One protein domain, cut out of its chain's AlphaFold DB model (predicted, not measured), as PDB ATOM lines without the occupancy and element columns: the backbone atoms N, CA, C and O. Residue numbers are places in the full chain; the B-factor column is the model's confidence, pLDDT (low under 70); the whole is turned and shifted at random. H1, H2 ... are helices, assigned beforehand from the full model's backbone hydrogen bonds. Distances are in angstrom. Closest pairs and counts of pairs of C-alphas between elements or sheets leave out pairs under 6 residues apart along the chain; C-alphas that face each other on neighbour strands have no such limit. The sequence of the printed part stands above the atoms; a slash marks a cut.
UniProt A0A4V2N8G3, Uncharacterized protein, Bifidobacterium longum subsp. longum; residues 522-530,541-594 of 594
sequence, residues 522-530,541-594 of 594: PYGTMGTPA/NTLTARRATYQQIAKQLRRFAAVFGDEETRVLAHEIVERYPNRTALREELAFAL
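This is residues 522 to 530 and 541 to 594 of the 594 residues of an uncharacterized protein of Bifidobacterium longum subsp. longum (UniProt A0A4V2N8G3). Two helices, H1 and H2, form a helical hairpin that is closed at its tight turn and spreads apart toward the other end, and the short helix H3 sits beside that wider end, packed on the first part of H1. The centres of the three helices make a triangle, and the unnamed residues 522 to 530 and 541 to 546 lie near the wider end of the hairpin. The printed part has 63 residues with three named helices, in the order H1, H2, H3, and no named strand, and its class is all helix. It is compact, with a radius of gyration of the C-alphas of 10.9 A, and rounded, with spans of 28 by 28 by 18 A.

The printed part begins at Pro 522, with its C-alpha at (-6.801, -14.495, -23.546), and residues 522 to 530 and 541 to 546 belong to no named element. H1 is residues 547 to 564, the longest helix, and measures 25.4 A from C-alpha 547 at (-5.955, -26.359, -23.294) to C-alpha 564 at (11.897, -8.635, -19.876). H2 is residues 566 to 579 and measures 20.0 A from first to last C-alpha. H3 is residues 584 to 589, 8.9 A long, and ends at C-alpha 589 at (1.646, -25.619, -19.600). Residues 590 to 594 follow it.

H1 and H2 touch and form a helical hairpin, running opposite ways at a shallow tilt of 31 degrees. Their closest C-alphas are those of Ala 561 and Thr 569, 5.4 A apart. H1 touches H2 with residues 557 to 561 alone, and H2 touches H1 with residues 567 to 573 alone. H1 touches H3 with residues 547 to 554 alone. The closest C-alphas there are those of Tyr 550 and Leu 586, 5.6 A apart, and the two helices run the same way at a steep tilt of 46 degrees. H2 and H3 are close but not clearly touching, with the C-alphas of Val 577 and Arg 587 the closest at 6.4 A. They run opposite ways at a shallow tilt of 20 degrees. In H1, H2 and H3 every O i to N i+4 pair is within hydrogen-bond range.

The two C-alphas farthest apart are those of Val 563 and Asn 582, at 29.3 A. Residues 531 to 540 are cut out and not printed, and C-alphas 530 and 541 are 14.2 A apart across the cut. The links H1 to H2 and H2 to H3 are tight, with 1 and 4 residues between the helices. The printed part ends at Leu 594, the chain's last residue. The mean pLDDT of the printed part is 77.6, and confidence is low, under 70, at residue 524, residues 526 to 530 and residues 541 to 542 of this model.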
ATOM      1  N   PRO A 522      -5.375 -14.188 -23.535       79.75
ATOM      2  CA  PRO A 522      -6.801 -14.495 -23.546       79.75
ATOM      3  C   PRO A 522      -7.590 -13.754 -22.458       79.75
ATOM      4  O   PRO A 522      -7.124 -13.615 -21.321       79.75
ATOM      5  N   TYR A 523      -8.821 -13.353 -22.781       73.50
ATOM      6  CA  TYR A 523      -9.736 -12.705 -21.841       73.50
ATOM      7  C   TYR A 523      -9.875 -13.500 -20.532       73.50
ATOM      8  O   TYR A 523     -10.018 -14.726 -20.531       73.50
ATOM      9  N   GLY A 524      -9.815 -12.788 -19.405       68.38
ATOM     10  CA  GLY A 524      -9.864 -13.366 -18.061       68.38
ATOM     11  C   GLY A 524      -8.499 -13.731 -17.466       68.38
ATOM     12  O   GLY A 524      -8.427 -13.879 -16.257       68.38
ATOM     13  N   THR A 525      -7.408 -13.796 -18.246       70.50
ATOM     14  CA  THR A 525      -6.074 -14.197 -17.732       70.50
ATOM     15  C   THR A 525      -5.576 -13.302 -16.589       70.50
ATOM     16  O   THR A 525      -5.102 -13.812 -15.577       70.50
ATOM     17  N   MET A 526      -5.738 -11.979 -16.716       63.31
ATOM     18  CA  MET A 526      -5.214 -10.985 -15.765       63.31
ATOM     19  C   MET A 526      -6.296 -10.282 -14.921       63.31
ATOM     20  O   MET A 526      -5.985  -9.324 -14.208       63.31
ATOM     21  N   GLY A 527      -7.552 -10.756 -14.934       57.25
ATOM     22  CA  GLY A 527      -8.678 -10.005 -14.354       57.25
ATOM     23  C   GLY A 527      -8.819  -8.613 -14.993       57.25
ATOM     24  O   GLY A 527      -8.072  -8.268 -15.906       57.25
ATOM     25  N   THR A 528      -9.787  -7.794 -14.581       47.38
ATOM     26  CA  THR A 528      -9.861  -6.407 -15.074       47.38
ATOM     27  C   THR A 528      -8.544  -5.676 -14.763       47.38
ATOM     28  O   THR A 528      -8.123  -5.692 -13.604       47.38
ATOM     29  N   PRO A 529      -7.884  -5.033 -15.747       41.25
ATOM     30  CA  PRO A 529      -6.668  -4.275 -15.482       41.25
ATOM     31  C   PRO A 529      -7.011  -3.065 -14.608       41.25
ATOM     32  O   PRO A 529      -8.001  -2.377 -14.858       41.25
ATOM     33  N   ALA A 530      -6.171  -2.762 -13.619       38.09
ATOM     34  CA  ALA A 530      -6.319  -1.601 -12.733       38.09
ATOM     35  C   ALA A 530      -6.232  -0.229 -13.454       38.09
ATOM     36  O   ALA A 530      -6.297   0.805 -12.799       38.09
ATOM     37  N   ASN A 541     -16.107 -12.715 -16.365       54.16
ATOM     38  CA  ASN A 541     -14.652 -12.474 -16.356       54.16
ATOM     39  C   ASN A 541     -13.812 -13.760 -16.164       54.16
ATOM     40  O   ASN A 541     -12.733 -13.734 -15.570       54.16
ATOM     41  N   THR A 542     -14.312 -14.917 -16.601       62.19
ATOM     42  CA  THR A 542     -13.712 -16.220 -16.307       62.19
ATOM     43  C   THR A 542     -12.910 -16.749 -17.492       62.19
ATOM     44  O   THR A 542     -13.415 -16.896 -18.602       62.19
ATOM     45  N   LEU A 543     -11.633 -17.070 -17.251       72.12
ATOM     46  CA  LEU A 543     -10.750 -17.677 -18.245       72.12
ATOM     47  C   LEU A 543     -11.373 -18.970 -18.795       72.12
ATOM     48  O   LEU A 543     -11.752 -19.855 -18.028       72.12
ATOM     49  N   THR A 544     -11.444 -19.152 -20.110       74.81
ATOM     50  CA  THR A 544     -12.048 -20.363 -20.692       74.81
ATOM     51  C   THR A 544     -11.219 -21.613 -20.363       74.81
ATOM     52  O   THR A 544      -9.993 -21.599 -20.454       74.81
ATOM     53  N   ALA A 545     -11.865 -22.715 -19.970       73.19
ATOM     54  CA  ALA A 545     -11.182 -23.950 -19.568       73.19
ATOM     55  C   ALA A 545     -10.788 -24.839 -20.766       73.19
ATOM     56  O   ALA A 545     -11.190 -25.998 -20.855       73.19
ATOM     57  N   ARG A 546     -10.027 -24.293 -21.722       80.31
ATOM     58  CA  ARG A 546      -9.539 -25.015 -22.909       80.31
ATOM     59  C   ARG A 546      -8.014 -25.043 -22.919       80.31
ATOM     60  O   ARG A 546      -7.375 -24.018 -22.711       80.31
ATOM     61  N   ARG A 547      -7.421 -26.200 -23.237       78.94
ATOM     62  CA  ARG A 547      -5.955 -26.359 -23.294       78.94
ATOM     63  C   ARG A 547      -5.296 -25.422 -24.314       78.94
ATOM     64  O   ARG A 547      -4.242 -24.869 -24.028       78.94
ATOM     65  N   ALA A 548      -5.958 -25.164 -25.444       80.38
ATOM     66  CA  ALA A 548      -5.502 -24.198 -26.446       80.38
ATOM     67  C   ALA A 548      -5.348 -22.773 -25.872       80.38
ATOM     68  O   ALA A 548      -4.391 -22.073 -26.190       80.38
ATOM     69  N   THR A 549      -6.243 -22.363 -24.966       80.06
ATOM     70  CA  THR A 549      -6.177 -21.067 -24.275       80.06
ATOM     71  C   THR A 549      -4.958 -20.994 -23.351       80.06
ATOM     72  O   THR A 549      -4.269 -19.978 -23.319       80.06
ATOM     73  N   TYR A 550      -4.624 -22.082 -22.649       83.12
ATOM     74  CA  TYR A 550      -3.432 -22.145 -21.790       83.12
ATOM     75  C   TYR A 550      -2.130 -22.151 -22.595       83.12
ATOM     76  O   TYR A 550      -1.173 -21.478 -22.223       83.12
ATOM     77  N   GLN A 551      -2.113 -22.827 -23.745       82.88
ATOM     78  CA  GLN A 551      -0.986 -22.790 -24.680       82.88
ATOM     79  C   GLN A 551      -0.758 -21.385 -25.254       82.88
ATOM     80  O   GLN A 551       0.387 -20.972 -25.444       82.88
ATOM     81  N   GLN A 552      -1.828 -20.620 -25.488       82.50
ATOM     82  CA  GLN A 552      -1.724 -19.219 -25.891       82.50
ATOM     83  C   GLN A 552      -1.122 -18.350 -24.775       82.50
ATOM     84  O   GLN A 552      -0.229 -17.557 -25.063       82.50
ATOM     85  N   ILE A 553      -1.522 -18.543 -23.510       82.69
ATOM     86  CA  ILE A 553      -0.901 -17.864 -22.352       82.69
ATOM     87  C   ILE A 553       0.589 -18.219 -22.259       82.69
ATOM     88  O   ILE A 553       1.431 -17.327 -22.179       82.69
ATOM     89  N   ALA A 554       0.934 -19.506 -22.361       83.88
ATOM     90  CA  ALA A 554       2.320 -19.969 -22.367       83.88
ATOM     91  C   ALA A 554       3.138 -19.327 -23.503       83.88
ATOM     92  O   ALA A 554       4.281 -18.919 -23.300       83.88
ATOM     93  N   LYS A 555       2.554 -19.182 -24.700       86.31
ATOM     94  CA  LYS A 555       3.190 -18.504 -25.839       86.31
ATOM     95  C   LYS A 555       3.473 -17.027 -25.545       86.31
ATOM     96  O   LYS A 555       4.558 -16.561 -25.887       86.31
ATOM     97  N   GLN A 556       2.547 -16.307 -24.905       84.38
ATOM     98  CA  GLN A 556       2.774 -14.905 -24.538       84.38
ATOM     99  C   GLN A 556       3.779 -14.757 -23.395       84.38
ATOM    100  O   GLN A 556       4.633 -13.881 -23.469       84.38
ATOM    101  N   LEU A 557       3.780 -15.655 -22.404       84.75
ATOM    102  CA  LEU A 557       4.787 -15.653 -21.336       84.75
ATOM    103  C   LEU A 557       6.198 -15.949 -21.855       84.75
ATOM    104  O   LEU A 557       7.148 -15.309 -21.424       84.75
ATOM    105  N   ARG A 558       6.356 -16.835 -22.848       85.94
ATOM    106  CA  ARG A 558       7.656 -17.021 -23.528       85.94
ATOM    107  C   ARG A 558       8.123 -15.757 -24.245       85.94
ATOM    108  O   ARG A 558       9.317 -15.473 -24.275       85.94
ATOM    109  N   ARG A 559       7.196 -14.989 -24.827       83.75
ATOM    110  CA  ARG A 559       7.516 -13.690 -25.439       83.75
ATOM    111  C   ARG A 559       7.860 -12.643 -24.384       83.75
ATOM    112  O   ARG A 559       8.807 -11.900 -24.597       83.75
ATOM    113  N   PHE A 560       7.147 -12.630 -23.259       85.31
ATOM    114  CA  PHE A 560       7.441 -11.775 -22.111       85.31
ATOM    115  C   PHE A 560       8.851 -12.049 -21.570       85.31
ATOM    116  O   PHE A 560       9.652 -11.124 -21.473       85.31
ATOM    117  N   ALA A 561       9.207 -13.322 -21.370       85.69
ATOM    118  CA  ALA A 561      10.547 -13.744 -20.958       85.69
ATOM    119  C   ALA A 561      11.629 -13.299 -21.938       85.69
ATOM    120  O   ALA A 561      12.682 -12.804 -21.545       85.69
ATOM    121  N   ALA A 562      11.353 -13.405 -23.236       86.06
ATOM    122  CA  ALA A 562      12.296 -13.000 -24.266       86.06
ATOM    123  C   ALA A 562      12.518 -11.475 -24.363       86.06
ATOM    124  O   ALA A 562      13.458 -11.073 -25.058       86.06
ATOM    125  N   VAL A 563      11.675 -10.647 -23.729       85.06
ATOM    126  CA  VAL A 563      11.777  -9.174 -23.707       85.06
ATOM    127  C   VAL A 563      12.254  -8.659 -22.343       85.06
ATOM    128  O   VAL A 563      13.183  -7.861 -22.304       85.06
ATOM    129  N   PHE A 564      11.667  -9.138 -21.242       85.75
ATOM    130  CA  PHE A 564      11.897  -8.635 -19.876       85.75
ATOM    131  C   PHE A 564      12.707  -9.592 -18.983       85.75
ATOM    132  O   PHE A 564      13.062  -9.244 -17.860       85.75
ATOM    133  N   GLY A 565      13.034 -10.788 -19.477       85.50
ATOM    134  CA  GLY A 565      13.793 -11.796 -18.741       85.50
ATOM    135  C   GLY A 565      12.934 -12.750 -17.905       85.50
ATOM    136  O   GLY A 565      11.733 -12.559 -17.686       85.50
ATOM    137  N   ASP A 566      13.571 -13.827 -17.446       83.31
ATOM    138  CA  ASP A 566      12.884 -14.942 -16.785       83.31
ATOM    139  C   ASP A 566      12.328 -14.565 -15.406       83.31
ATOM    140  O   ASP A 566      11.315 -15.114 -14.986       83.31
ATOM    141  N   GLU A 567      12.952 -13.616 -14.704       81.19
ATOM    142  CA  GLU A 567      12.566 -13.259 -13.335       81.19
ATOM    143  C   GLU A 567      11.212 -12.543 -13.274       81.19
ATOM    144  O   GLU A 567      10.324 -12.965 -12.533       81.19
ATOM    145  N   GLU A 568      10.993 -11.526 -14.114       81.25
ATOM    146  CA  GLU A 568       9.685 -10.862 -14.200       81.25
ATOM    147  C   GLU A 568       8.606 -11.822 -14.729       81.25
ATOM    148  O   GLU A 568       7.451 -11.776 -14.303       81.25
ATOM    149  N   THR A 569       8.989 -12.751 -15.611       84.69
ATOM    150  CA  THR A 569       8.077 -13.778 -16.134       84.69
ATOM    151  C   THR A 569       7.638 -14.749 -15.046       84.69
ATOM    152  O   THR A 569       6.466 -15.123 -15.012       84.69
ATOM    153  N   ARG A 570       8.545 -15.145 -14.140       83.12
ATOM    154  CA  ARG A 570       8.215 -16.016 -13.004       83.12
ATOM    155  C   ARG A 570       7.188 -15.379 -12.095       83.12
ATOM    156  O   ARG A 570       6.226 -16.050 -11.732       83.12
ATOM    157  N   VAL A 571       7.355 -14.098 -11.769       83.88
ATOM    158  CA  VAL A 571       6.390 -13.356 -10.944       83.88
ATOM    159  C   VAL A 571       5.005 -13.374 -11.595       83.88
ATOM    160  O   VAL A 571       4.024 -13.745 -10.950       83.88
ATOM    161  N   LEU A 572       4.935 -13.085 -12.897       82.44
ATOM    162  CA  LEU A 572       3.682 -13.078 -13.653       82.44
ATOM    163  C   LEU A 572       3.050 -14.479 -13.774       82.44
ATOM    164  O   LEU A 572       1.835 -14.637 -13.651       82.44
ATOM    165  N   ALA A 573       3.857 -15.522 -13.986       82.38
ATOM    166  CA  ALA A 573       3.388 -16.903 -14.058       82.38
ATOM    167  C   ALA A 573       2.837 -17.397 -12.709       82.38
ATOM    168  O   ALA A 573       1.800 -18.066 -12.683       82.38
ATOM    169  N   HIS A 574       3.485 -17.032 -11.597       82.25
ATOM    170  CA  HIS A 574       2.995 -17.322 -10.248       82.25
ATOM    171  C   HIS A 574       1.654 -16.625  -9.989       82.25
ATOM    172  O   HIS A 574       0.713 -17.288  -9.560       82.25
ATOM    173  N   GLU A 575       1.512 -15.346 -10.354       83.00
ATOM    174  CA  GLU A 575       0.256 -14.593 -10.206       83.00
ATOM    175  C   GLU A 575      -0.913 -15.236 -10.984       83.00
ATOM    176  O   GLU A 575      -2.028 -15.374 -10.466       83.00
ATOM    177  N   ILE A 576      -0.664 -15.691 -12.218       81.50
ATOM    178  CA  ILE A 576      -1.673 -16.362 -13.056       81.50
ATOM    179  C   ILE A 576      -2.097 -17.712 -12.450       81.50
ATOM    180  O   ILE A 576      -3.286 -18.050 -12.454       81.50
ATOM    181  N   VAL A 577      -1.153 -18.496 -11.920       83.00
ATOM    182  CA  VAL A 577      -1.437 -19.811 -11.313       83.00
ATOM    183  C   VAL A 577      -2.133 -19.669  -9.958       83.00
ATOM    184  O   VAL A 577      -3.069 -20.422  -9.683       83.00
ATOM    185  N   GLU A 578      -1.739 -18.693  -9.138       81.56
ATOM    186  CA  GLU A 578      -2.382 -18.393  -7.853       81.56
ATOM    187  C   GLU A 578      -3.843 -17.965  -8.016       81.56
ATOM    188  O   GLU A 578      -4.690 -18.338  -7.203       81.56
ATOM    189  N   ARG A 579      -4.179 -17.257  -9.103       78.19
ATOM    190  CA  ARG A 579      -5.569 -16.912  -9.440       78.19
ATOM    191  C   ARG A 579      -6.430 -18.102  -9.845       78.19
ATOM    192  O   ARG A 579      -7.651 -18.054  -9.689       78.19
ATOM    193  N   TYR A 580      -5.824 -19.171 -10.356       80.50
ATOM    194  CA  TYR A 580      -6.532 -20.353 -10.843       80.50
ATOM    195  C   TYR A 580      -5.991 -21.658 -10.236       80.50
ATOM    196  O   TYR A 580      -5.597 -22.569 -10.974       80.50
ATOM    197  N   PRO A 581      -6.057 -21.827  -8.900       72.06
ATOM    198  CA  PRO A 581      -5.394 -22.926  -8.192       72.06
ATOM    199  C   PRO A 581      -5.944 -24.311  -8.570       72.06
ATOM    200  O   PRO A 581      -5.243 -25.315  -8.469       72.06
ATOM    201  N   ASN A 582      -7.184 -24.370  -9.066       76.75
ATOM    202  CA  ASN A 582      -7.872 -25.609  -9.440       76.75
ATOM    203  C   ASN A 582      -7.618 -26.047 -10.900       76.75
ATOM    204  O   ASN A 582      -8.245 -26.996 -11.368       76.75
ATOM    205  N   ARG A 583      -6.734 -25.369 -11.652       79.19
ATOM    206  CA  ARG A 583      -6.455 -25.659 -13.072       79.19
ATOM    207  C   ARG A 583      -5.092 -26.330 -13.258       79.19
ATOM    208  O   ARG A 583      -4.126 -25.697 -13.676       79.19
ATOM    209  N   THR A 584      -5.018 -27.636 -13.003       77.19
ATOM    210  CA  THR A 584      -3.773 -28.426 -13.118       77.19
ATOM    211  C   THR A 584      -3.144 -28.362 -14.513       77.19
ATOM    212  O   THR A 584      -1.946 -28.135 -14.629       77.19
ATOM    213  N   ALA A 585      -3.957 -28.431 -15.573       78.56
ATOM    214  CA  ALA A 585      -3.487 -28.327 -16.956       78.56
ATOM    215  C   ALA A 585      -2.889 -26.949 -17.313       78.56
ATOM    216  O   ALA A 585      -2.057 -26.863 -18.209       78.56
ATOM    217  N   LEU A 586      -3.288 -25.866 -16.632       78.56
ATOM    218  CA  LEU A 586      -2.655 -24.551 -16.801       78.56
ATOM    219  C   LEU A 586      -1.268 -24.544 -16.146       78.56
ATOM    220  O   LEU A 586      -0.310 -24.069 -16.742       78.56
ATOM    221  N   ARG A 587      -1.151 -25.129 -14.948       80.31
ATOM    222  CA  ARG A 587       0.125 -25.265 -14.233       80.31
ATOM    223  C   ARG A 587       1.145 -26.092 -15.017       80.31
ATOM    224  O   ARG A 587       2.315 -25.737 -15.038       80.31
ATOM    225  N   GLU A 588       0.697 -27.159 -15.674       82.69
ATOM    226  CA  GLU A 588       1.539 -27.986 -16.548       82.69
ATOM    227  C   GLU A 588       2.078 -27.196 -17.752       82.69
ATOM    228  O   GLU A 588       3.270 -27.252 -18.038       82.69
ATOM    229  N   GLU A 589       1.231 -26.418 -18.433       82.56
ATOM    230  CA  GLU A 589       1.646 -25.619 -19.600       82.56
ATOM    231  C   GLU A 589       2.552 -24.429 -19.219       82.56
ATOM    232  O   GLU A 589       3.350 -23.975 -20.042       82.56
ATOM    233  N   LEU A 590       2.462 -23.941 -17.974       82.75
ATOM    234  CA  LEU A 590       3.284 -22.848 -17.435       82.75
ATOM    235  C   LEU A 590       4.529 -23.309 -16.667       82.75
ATOM    236  O   LEU A 590       5.305 -22.468 -16.226       82.75
ATOM    237  N   ALA A 591       4.779 -24.616 -16.560       81.50
ATOM    238  CA  ALA A 591       5.886 -25.179 -15.781       81.50
ATOM    239  C   ALA A 591       7.289 -24.712 -16.218       81.50
ATOM    240  O   ALA A 591       8.238 -24.840 -15.459       81.50
ATOM    241  N   PHE A 592       7.441 -24.171 -17.431       82.12
ATOM    242  CA  PHE A 592       8.708 -23.597 -17.900       82.12
ATOM    243  C   PHE A 592       9.037 -22.234 -17.261       82.12
ATOM    244  O   PHE A 592      10.173 -21.782 -17.362       82.12
ATOM    245  N   ALA A 593       8.040 -21.565 -16.675       74.44
ATOM    246  CA  ALA A 593       8.129 -20.226 -16.098       74.44
ATOM    247  C   ALA A 593       7.764 -20.195 -14.602       74.44
ATOM    248  O   ALA A 593       7.672 -19.114 -14.033       74.44
ATOM    249  N   LEU A 594       7.541 -21.354 -13.974       76.12
ATOM    250  CA  LEU A 594       7.385 -21.524 -12.525       76.12
ATOM    251  C   LEU A 594       8.694 -22.069 -11.960       76.12
ATOM    252  O   LEU A 594       9.117 -21.567 -10.897       76.12
TER     253      LEU A 594